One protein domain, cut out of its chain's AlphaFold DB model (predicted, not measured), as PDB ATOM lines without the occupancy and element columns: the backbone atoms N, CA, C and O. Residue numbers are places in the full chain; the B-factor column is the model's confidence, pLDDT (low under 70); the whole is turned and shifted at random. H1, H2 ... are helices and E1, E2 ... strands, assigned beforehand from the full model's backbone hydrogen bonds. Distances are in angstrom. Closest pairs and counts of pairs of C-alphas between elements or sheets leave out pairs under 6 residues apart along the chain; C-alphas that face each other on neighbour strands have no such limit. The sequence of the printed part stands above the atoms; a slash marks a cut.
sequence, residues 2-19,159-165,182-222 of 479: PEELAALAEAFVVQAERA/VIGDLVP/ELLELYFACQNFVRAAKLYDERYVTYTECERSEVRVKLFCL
ATOM      1  N   PRO A   2     -52.434 -10.560 -47.405       66.38
ATOM      2  CA  PRO A   2     -51.849 -11.046 -46.137       66.38
ATOM      3  C   PRO A   2     -51.075 -12.362 -46.295       66.38
ATOM      4  O   PRO A   2     -49.997 -12.512 -45.730       66.38
ATOM      5  N   GLU A   3     -51.588 -13.282 -47.118       72.31
ATOM      6  CA  GLU A   3     -50.960 -14.585 -47.382       72.31
ATOM      7  C   GLU A   3     -49.607 -14.459 -48.098       72.31
ATOM      8  O   GLU A   3     -48.661 -15.159 -47.753       72.31
ATOM      9  N   GLU A   4     -49.473 -13.528 -49.046       78.69
ATOM     10  CA  GLU A   4     -48.215 -13.291 -49.773       78.69
ATOM     11  C   GLU A   4     -47.145 -12.677 -48.862       78.69
ATOM     12  O   GLU A   4     -45.979 -13.069 -48.911       78.69
ATOM     13  N   LEU A   5     -47.543 -11.745 -47.991       79.38
ATOM     14  CA  LEU A   5     -46.654 -11.155 -46.988       79.38
ATOM     15  C   LEU A   5     -46.233 -12.189 -45.937       79.38
ATOM     16  O   LEU A   5     -45.067 -12.229 -45.548       79.38
ATOM     17  N   ALA A   6     -47.159 -13.050 -45.508       78.19
ATOM     18  CA  ALA A   6     -46.854 -14.159 -44.614       78.19
ATOM     19  C   ALA A   6     -45.883 -15.153 -45.269       78.19
ATOM     20  O   ALA A   6     -44.903 -15.530 -44.635       78.19
ATOM     21  N   ALA A   7     -46.081 -15.503 -46.543       79.25
ATOM     22  CA  ALA A   7     -45.179 -16.381 -47.288       79.25
ATOM     23  C   ALA A   7     -43.765 -15.788 -47.428       79.25
ATOM     24  O   ALA A   7     -42.772 -16.500 -47.280       79.25
ATOM     25  N   LEU A   8     -43.655 -14.474 -47.659       79.88
ATOM     26  CA  LEU A   8     -42.368 -13.777 -47.687       79.88
ATOM     27  C   LEU A   8     -41.675 -13.816 -46.315       79.88
ATOM     28  O   LEU A   8     -40.481 -14.111 -46.234       79.88
ATOM     29  N   ALA A   9     -42.421 -13.560 -45.238       77.94
ATOM     30  CA  ALA A   9     -41.903 -13.633 -43.875       77.94
ATOM     31  C   ALA A   9     -41.489 -15.067 -43.490       77.94
ATOM     32  O   ALA A   9     -40.446 -15.251 -42.868       77.94
ATOM     33  N   GLU A  10     -42.239 -16.091 -43.905       82.19
ATOM     34  CA  GLU A  10     -41.873 -17.502 -43.724       82.19
ATOM     35  C   GLU A  10     -40.578 -17.852 -44.462       82.19
ATOM     36  O   GLU A  10     -39.674 -18.451 -43.873       82.19
ATOM     37  N   ALA A  11     -40.444 -17.428 -45.721       81.62
ATOM     38  CA  ALA A  11     -39.223 -17.629 -46.493       81.62
ATOM     39  C   ALA A  11     -38.009 -16.976 -45.810       81.62
ATOM     40  O   ALA A  11     -36.937 -17.586 -45.749       81.62
ATOM     41  N   PHE A  12     -38.182 -15.777 -45.244       83.69
ATOM     42  CA  PHE A  12     -37.143 -15.113 -44.463       83.69
ATOM     43  C   PHE A  12     -36.791 -15.886 -43.185       83.69
ATOM     44  O   PHE A  12     -35.612 -16.117 -42.934       83.69
ATOM     45  N   VAL A  13     -37.780 -16.332 -42.400       81.62
ATOM     46  CA  VAL A  13     -37.554 -17.115 -41.168       81.62
ATOM     47  C   VAL A  13     -36.700 -18.350 -41.461       81.62
ATOM     48  O   VAL A  13     -35.723 -18.588 -40.754       81.62
ATOM     49  N   VAL A  14     -37.001 -19.080 -42.539       82.69
ATOM     50  CA  VAL A  14     -36.229 -20.263 -42.960       82.69
ATOM     51  C   VAL A  14     -34.789 -19.903 -43.346       82.69
ATOM     52  O   VAL A  14     -33.854 -20.641 -43.032       82.69
ATOM     53  N   GLN A  15     -34.580 -18.778 -44.036       78.56
ATOM     54  CA  GLN A  15     -33.238 -18.320 -44.414       78.56
ATOM     55  C   GLN A  15     -32.425 -17.839 -43.205       78.56
ATOM     56  O   GLN A  15     -31.247 -18.177 -43.088       78.56
ATOM     57  N   ALA A  16     -33.048 -17.091 -42.295       78.00
ATOM     58  CA  ALA A  16     -32.423 -16.594 -41.078       78.00
ATOM     59  C   ALA A  16     -32.077 -17.734 -40.110       78.00
ATOM     60  O   ALA A  16     -30.991 -17.728 -39.542       78.00
ATOM     61  N   GLU A  17     -32.933 -18.753 -39.977       80.88
ATOM     62  CA  GLU A  17     -32.644 -19.949 -39.178       80.88
ATOM     63  C   GLU A  17     -31.396 -20.677 -39.699       80.88
ATOM     64  O   GLU A  17     -30.494 -20.986 -38.922       80.88
ATOM     65  N   ARG A  18     -31.280 -20.859 -41.023       79.38
ATOM     66  CA  ARG A  18     -30.066 -21.417 -41.647       79.38
ATOM     67  C   ARG A  18     -28.835 -20.558 -41.366       79.38
ATOM     68  O   ARG A  18     -27.815 -21.092 -40.954       79.38
ATOM     69  N   ALA A  19     -28.933 -19.237 -41.517       76.31
ATOM     70  CA  ALA A  19     -27.818 -18.323 -41.260       76.31
ATOM     71  C   ALA A  19     -27.376 -18.305 -39.781       76.31
ATOM     72  O   ALA A  19     -26.179 -18.242 -39.498       76.31
ATOM     73  N   VAL A 159     -47.511  -4.700 -29.261       29.36
ATOM     74  CA  VAL A 159     -47.172  -4.252 -30.610       29.36
ATOM     75  C   VAL A 159     -46.549  -5.453 -31.311       29.36
ATOM     76  O   VAL A 159     -45.425  -5.853 -31.013       29.36
ATOM     77  N   ILE A 160     -47.320  -6.090 -32.188       34.53
ATOM     78  CA  ILE A 160     -46.827  -7.174 -33.031       34.53
ATOM     79  C   ILE A 160     -46.052  -6.526 -34.180       34.53
ATOM     80  O   ILE A 160     -46.645  -6.096 -35.162       34.53
ATOM     81  N   GLY A 161     -44.730  -6.464 -34.005       34.41
ATOM     82  CA  GLY A 161     -43.731  -6.328 -35.066       34.41
ATOM     83  C   GLY A 161     -43.682  -4.974 -35.769       34.41
ATOM     84  O   GLY A 161     -44.290  -4.797 -36.819       34.41
ATOM     85  N   ASP A 162     -42.856  -4.064 -35.259       34.31
ATOM     86  CA  ASP A 162     -42.290  -3.002 -36.088       34.31
ATOM     87  C   ASP A 162     -41.152  -3.616 -36.923       34.31
ATOM     88  O   ASP A 162     -40.093  -3.955 -36.400       34.31
ATOM     89  N   LEU A 163     -41.377  -3.810 -38.222       37.47
ATOM     90  CA  LEU A 163     -40.302  -4.074 -39.180       37.47
ATOM     91  C   LEU A 163     -39.633  -2.731 -39.505       37.47
ATOM     92  O   LEU A 163     -40.138  -1.977 -40.332       37.47
ATOM     93  N   VAL A 164     -38.530  -2.417 -38.821       31.42
ATOM     94  CA  VAL A 164     -37.646  -1.283 -39.140       31.42
ATOM     95  C   VAL A 164     -36.351  -1.844 -39.735       31.42
ATOM     96  O   VAL A 164     -35.654  -2.591 -39.045       31.42
ATOM     97  N   PRO A 165     -35.981  -1.528 -40.987       32.41
ATOM     98  CA  PRO A 165     -34.627  -1.759 -41.470       32.41
ATOM     99  C   PRO A 165     -33.720  -0.626 -40.967       32.41
ATOM    100  O   PRO A 165     -33.872   0.514 -41.391       32.41
ATOM    101  N   GLU A 182     -29.509  -7.475 -34.432       83.00
ATOM    102  CA  GLU A 182     -30.451  -6.990 -35.433       83.00
ATOM    103  C   GLU A 182     -31.069  -8.123 -36.279       83.00
ATOM    104  O   GLU A 182     -32.264  -8.109 -36.566       83.00
ATOM    105  N   LEU A 183     -30.288  -9.144 -36.662       84.25
ATOM    106  CA  LEU A 183     -30.805 -10.317 -37.382       84.25
ATOM    107  C   LEU A 183     -31.709 -11.162 -36.479       84.25
ATOM    108  O   LEU A 183     -32.715 -11.699 -36.942       84.25
ATOM    109  N   LEU A 184     -31.356 -11.282 -35.197       87.62
ATOM    110  CA  LEU A 184     -32.146 -12.031 -34.226       87.62
ATOM    111  C   LEU A 184     -33.473 -11.320 -33.917       87.62
ATOM    112  O   LEU A 184     -34.523 -11.963 -33.882       87.62
ATOM    113  N   GLU A 185     -33.441  -9.997 -33.752       86.94
ATOM    114  CA  GLU A 185     -34.637  -9.162 -33.621       86.94
ATOM    115  C   GLU A 185     -35.546  -9.302 -34.844       86.94
ATOM    116  O   GLU A 185     -36.738  -9.588 -34.698       86.94
ATOM    117  N   LEU A 186     -34.981  -9.203 -36.051       85.50
ATOM    118  CA  LEU A 186     -35.728  -9.363 -37.296       85.50
ATOM    119  C   LEU A 186     -36.324 -10.772 -37.442       85.50
ATOM    120  O   LEU A 186     -37.473 -10.921 -37.860       85.50
ATOM    121  N   TYR A 187     -35.579 -11.811 -37.062       87.50
ATOM    122  CA  TYR A 187     -36.061 -13.192 -37.045       87.50
ATOM    123  C   TYR A 187     -37.281 -13.358 -36.132       87.50
ATOM    124  O   TYR A 187     -38.306 -13.892 -36.565       87.50
ATOM    125  N   PHE A 188     -37.214 -12.863 -34.891       89.38
ATOM    126  CA  PHE A 188     -38.348 -12.929 -33.968       89.38
ATOM    127  C   PHE A 188     -39.528 -12.073 -34.433       89.38
ATOM    128  O   PHE A 188     -40.675 -12.511 -34.311       89.38
ATOM    129  N   ALA A 189     -39.273 -10.899 -35.017       88.62
ATOM    130  CA  ALA A 189     -40.311 -10.063 -35.611       88.62
ATOM    131  C   ALA A 189     -41.049 -10.804 -36.739       88.62
ATOM    132  O   ALA A 189     -42.279 -10.867 -36.725       88.62
ATOM    133  N   CYS A 190     -40.318 -11.450 -37.654       88.88
ATOM    134  CA  CYS A 190     -40.912 -12.234 -38.739       88.88
ATOM    135  C   CYS A 190     -41.683 -13.452 -38.213       88.88
ATOM    136  O   CYS A 190     -42.799 -13.708 -38.662       88.88
ATOM    137  N   GLN A 191     -41.155 -14.172 -37.217       90.06
ATOM    138  CA  GLN A 191     -41.896 -15.271 -36.590       90.06
ATOM    139  C   GLN A 191     -43.210 -14.801 -35.960       90.06
ATOM    140  O   GLN A 191     -44.239 -15.460 -36.121       90.06
ATOM    141  N   ASN A 192     -43.190 -13.677 -35.243       89.31
ATOM    142  CA  ASN A 192     -44.390 -13.108 -34.637       89.31
ATOM    143  C   ASN A 192     -45.398 -12.670 -35.704       89.31
ATOM    144  O   ASN A 192     -46.586 -12.951 -35.555       89.31
ATOM    145  N   PHE A 193     -44.926 -12.070 -36.799       89.62
ATOM    146  CA  PHE A 193     -45.760 -11.692 -37.938       89.62
ATOM    147  C   PHE A 193     -46.451 -12.910 -38.565       89.62
ATOM    148  O   PHE A 193     -47.668 -12.913 -38.710       89.62
ATOM    149  N   VAL A 194     -45.703 -13.979 -38.861       90.12
ATOM    150  CA  VAL A 194     -46.253 -15.228 -39.422       90.12
ATOM    151  C   VAL A 194     -47.276 -15.860 -38.478       90.12
ATOM    152  O   VAL A 194     -48.334 -16.310 -38.913       90.12
ATOM    153  N   ARG A 195     -46.997 -15.893 -37.168       89.69
ATOM    154  CA  ARG A 195     -47.951 -16.415 -36.175       89.69
ATOM    155  C   ARG A 195     -49.227 -15.579 -36.124       89.69
ATOM    156  O   ARG A 195     -50.308 -16.157 -36.081       89.69
ATOM    157  N   ALA A 196     -49.111 -14.253 -36.152       89.19
ATOM    158  CA  ALA A 196     -50.259 -13.354 -36.159       89.19
ATOM    159  C   ALA A 196     -51.072 -13.467 -37.457       89.19
ATOM    160  O   ALA A 196     -52.297 -13.473 -37.404       89.19
ATOM    161  N   ALA A 197     -50.413 -13.645 -38.606       90.50
ATOM    162  CA  ALA A 197     -51.075 -13.841 -39.894       90.50
ATOM    163  C   ALA A 197     -51.980 -15.086 -39.918       90.50
ATOM    164  O   ALA A 197     -53.003 -15.082 -40.592       90.50
ATOM    165  N   LYS A 198     -51.667 -16.126 -39.133       90.25
ATOM    166  CA  LYS A 198     -52.530 -17.316 -38.985       90.25
ATOM    167  C   LYS A 198     -53.853 -17.032 -38.268       90.25
ATOM    168  O   LYS A 198     -54.763 -17.847 -38.352       90.25
ATOM    169  N   LEU A 199     -53.941 -15.919 -37.540       90.44
ATOM    170  CA  LEU A 199     -55.150 -15.465 -36.847       90.44
ATOM    171  C   LEU A 199     -55.940 -14.440 -37.674       90.44
ATOM    172  O   LEU A 199     -56.945 -13.927 -37.192       90.44
ATOM    173  N   TYR A 200     -55.469 -14.108 -38.879       91.31
ATOM    174  CA  TYR A 200     -56.020 -13.036 -39.693       91.31
ATOM    175  C   TYR A 200     -57.394 -13.405 -40.258       91.31
ATOM    176  O   TYR A 200     -57.551 -14.423 -40.931       91.31
ATOM    177  N   ASP A 201     -58.369 -12.532 -40.034       91.38
ATOM    178  CA  ASP A 201     -59.741 -12.651 -40.519       91.38
ATOM    179  C   ASP A 201     -60.335 -11.252 -40.804       91.38
ATOM    180  O   ASP A 201     -59.608 -10.263 -40.908       91.38
ATOM    181  N   GLU A 202     -61.658 -11.141 -40.939       90.62
ATOM    182  CA  GLU A 202     -62.347  -9.871 -41.189       90.62
ATOM    183  C   GLU A 202     -62.197  -8.814 -40.076       90.62
ATOM    184  O   GLU A 202     -62.529  -7.651 -40.300       90.62
ATOM    185  N   ARG A 203     -61.704  -9.188 -38.886       93.88
ATOM    186  CA  ARG A 203     -61.424  -8.266 -37.771       93.88
ATOM    187  C   ARG A 203     -60.019  -7.676 -37.836       93.88
ATOM    188  O   ARG A 203     -59.634  -6.917 -36.945       93.88
ATOM    189  N   TYR A 204     -59.242  -8.014 -38.862       93.00
ATOM    190  CA  TYR A 204     -57.913  -7.473 -39.091       93.00
ATOM    191  C   TYR A 204     -57.883  -6.563 -40.317       93.00
ATOM    192  O   TYR A 204     -58.569  -6.783 -41.311       93.00
ATOM    193  N   VAL A 205     -57.008  -5.562 -40.266       92.62
ATOM    194  CA  VAL A 205     -56.608  -4.773 -41.433       92.62
ATOM    195  C   VAL A 205     -55.099  -4.858 -41.596       92.62
ATOM    196  O   VAL A 205     -54.344  -4.795 -40.627       92.62
ATOM    197  N   THR A 206     -54.653  -4.997 -42.842       92.25
ATOM    198  CA  THR A 206     -53.242  -4.846 -43.202       92.25
ATOM    199  C   THR A 206     -53.045  -3.483 -43.823       92.25
ATOM    200  O   THR A 206     -53.758  -3.123 -44.758       92.25
ATOM    201  N   TYR A 207     -52.054  -2.747 -43.343       90.00
ATOM    202  CA  TYR A 207     -51.645  -1.501 -43.967       90.00
ATOM    203  C   TYR A 207     -50.124  -1.365 -43.952       90.00
ATOM    204  O   TYR A 207     -49.414  -2.100 -43.257       90.00
ATOM    205  N   THR A 208     -49.627  -0.432 -44.758       89.62
ATOM    206  CA  THR A 208     -48.202  -0.156 -44.900       89.62
ATOM    207  C   THR A 208     -47.954   1.330 -44.716       89.62
ATOM    208  O   THR A 208     -48.660   2.153 -45.291       89.62
ATOM    209  N   GLU A 209     -46.952   1.659 -43.915       88.00
ATOM    210  CA  GLU A 209     -46.430   3.009 -43.757       88.00
ATOM    211  C   GLU A 209     -45.067   3.071 -44.441       88.00
ATOM    212  O   GLU A 209     -44.201   2.226 -44.203       88.00
ATOM    213  N   CYS A 210     -44.888   4.053 -45.318       88.69
ATOM    214  CA  CYS A 210     -43.615   4.312 -45.974       88.69
ATOM    215  C   CYS A 210     -43.109   5.672 -45.501       88.69
ATOM    216  O   CYS A 210     -43.696   6.700 -45.838       88.69
ATOM    217  N   GLU A 211     -42.025   5.679 -44.732       86.56
ATOM    218  CA  GLU A 211     -41.370   6.904 -44.288       86.56
ATOM    219  C   GLU A 211     -39.936   6.927 -44.821       86.56
ATOM    220  O   GLU A 211     -39.072   6.161 -44.402       86.56
ATOM    221  N   ARG A 212     -39.676   7.820 -45.785       88.75
ATOM    222  CA  ARG A 212     -38.388   7.924 -46.496       88.75
ATOM    223  C   ARG A 212     -37.975   6.588 -47.134       88.75
ATOM    224  O   ARG A 212     -38.548   6.208 -48.149       88.75
ATOM    225  N   SER A 213     -36.980   5.914 -46.559       87.50
ATOM    226  CA  SER A 213     -36.443   4.630 -47.025       87.50
ATOM    227  C   SER A 213     -36.924   3.449 -46.176       87.50
ATOM    228  O   SER A 213     -36.522   2.316 -46.435       87.50
ATOM    229  N   GLU A 214     -37.760   3.697 -45.167       85.75
ATOM    230  CA  GLU A 214     -38.314   2.671 -44.293       85.75
ATOM    231  C   GLU A 214     -39.728   2.297 -44.733       85.75
ATOM    232  O   GLU A 214     -40.562   3.150 -45.049       85.75
ATOM    233  N   VAL A 215     -40.000   0.994 -44.738       86.19
ATOM    234  CA  VAL A 215     -41.320   0.438 -45.025       86.19
ATOM    235  C   VAL A 215     -41.734  -0.414 -43.841       86.19
ATOM    236  O   VAL A 215     -41.091  -1.420 -43.543       86.19
ATOM    237  N   ARG A 216     -42.833  -0.032 -43.197       87.12
ATOM    238  CA  ARG A 216     -43.434  -0.767 -42.090       87.12
ATOM    239  C   ARG A 216     -44.731  -1.399 -42.550       87.12
ATOM    240  O   ARG A 216     -45.623  -0.718 -43.041       87.12
ATOM    241  N   VAL A 217     -44.852  -2.705 -42.360       88.31
ATOM    242  CA  VAL A 217     -46.081  -3.452 -42.642       88.31
ATOM    243  C   VAL A 217     -46.703  -3.862 -41.318       88.31
ATOM    244  O   VAL A 217     -46.023  -4.469 -40.492       88.31
ATOM    245  N   LYS A 218     -47.992  -3.570 -41.122       90.12
ATOM    246  CA  LYS A 218     -48.702  -3.888 -39.880       90.12
ATOM    247  C   LYS A 218     -49.916  -4.770 -40.132       90.12
ATOM    248  O   LYS A 218     -50.710  -4.506 -41.033       90.12
ATOM    249  N   LEU A 219     -50.069  -5.800 -39.297       91.88
ATOM    250  CA  LEU A 219     -51.314  -6.553 -39.137       91.88
ATOM    251  C   LEU A 219     -52.033  -5.997 -37.912       91.88
ATOM    252  O   LEU A 219     -51.615  -6.230 -36.778       91.88
ATOM    253  N   PHE A 220     -53.087  -5.225 -38.141       92.94
ATOM    254  CA  PHE A 220     -53.772  -4.497 -37.090       92.94
ATOM    255  C   PHE A 220     -55.092  -5.178 -36.722       92.94
ATOM    256  O   PHE A 220     -56.014  -5.231 -37.530       92.94
ATOM    257  N   CYS A 221     -55.161  -5.719 -35.501       93.75
ATOM    258  CA  CYS A 221     -56.368  -6.318 -34.932       93.75
ATOM    259  C   CYS A 221     -57.328  -5.214 -34.479       93.75
ATOM    260  O   CYS A 221     -57.014  -4.473 -33.546       93.75
ATOM    261  N   LEU A 222     -58.496  -5.124 -35.110       94.31
ATOM    262  CA  LEU A 222     -59.517  -4.117 -34.815       94.31
ATOM    263  C   LEU A 222     -60.495  -4.581 -33.737       94.31
ATOM    264  O   LEU A 222     -60.955  -3.771 -32.936       94.31
TER     265      LEU A 222
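What this domain is: This is residues 2 to 19, 159 to 165 and 182 to 222 of the 479 residues of the protein "DNA helicase" of Paenibacillus lycopersici (UniProt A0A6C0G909). Two helices, H1 and H2, run side by side in opposite directions, and a long two-stranded hairpin, E1 and E2, slants away from one end of the pair, so that the model looks like a V. The loop of residues 198 to 203 lies at the corner, and the stretch 159 to 165, with no named element, lies in the opening between H2 and E2. The printed part has 66 residues, with two named helices and then two named strands along the chain, the strands antiparallel in the order E1, E2; the class is mixed, helices and strands. It is compact, with a radius of gyration of the C-alphas of 11.8 A and spans of 35 by 29 by 20 A.

How they stand to each other: H1, residues 2 to 19, and H2, residues 182 to 197, touch, with the C-alphas of Ala 6 and Val 194 closest at 5.3 A. They run opposite ways at a steep tilt of 36 degrees, only just steep. In both helices every O i to N i+4 pair is within hydrogen-bond range. E1, residues 204 to 211, and E2, residues 214 to 221, form an antiparallel hairpin at 162 degrees, with N 205 and O 220 at 2.9 A and N 216 and O 209 at 2.8 A, within hydrogen-bond range. The closest C-alphas of H2 and E2, those of Ala 197 and Leu 219, are 7.3 A apart. H1 and E2 are only just apart, 8.3 A at the closest.

Where its parts are: H1 begins at C-alpha 2 (-51.849, -11.046, -46.137) and is 25.6 A long from first to last C-alpha. H2 is 22.2 A long, E1 22.5 A, and E2 22.2 A, ending at C-alpha 221 (-56.368, -6.318, -34.932).

The domain as a whole: The C-alphas of Ala 19 and Glu 202 are the two farthest apart, at 35.5 A. Residues 20 to 158 and 166 to 181 are not printed; the C-alpha gaps are 26.2 A and 9.0 A. Of the links printed whole, E1 to E2 is tight and H2 to E1 short. Residues 2 and 159 to 165 have pLDDT under 70.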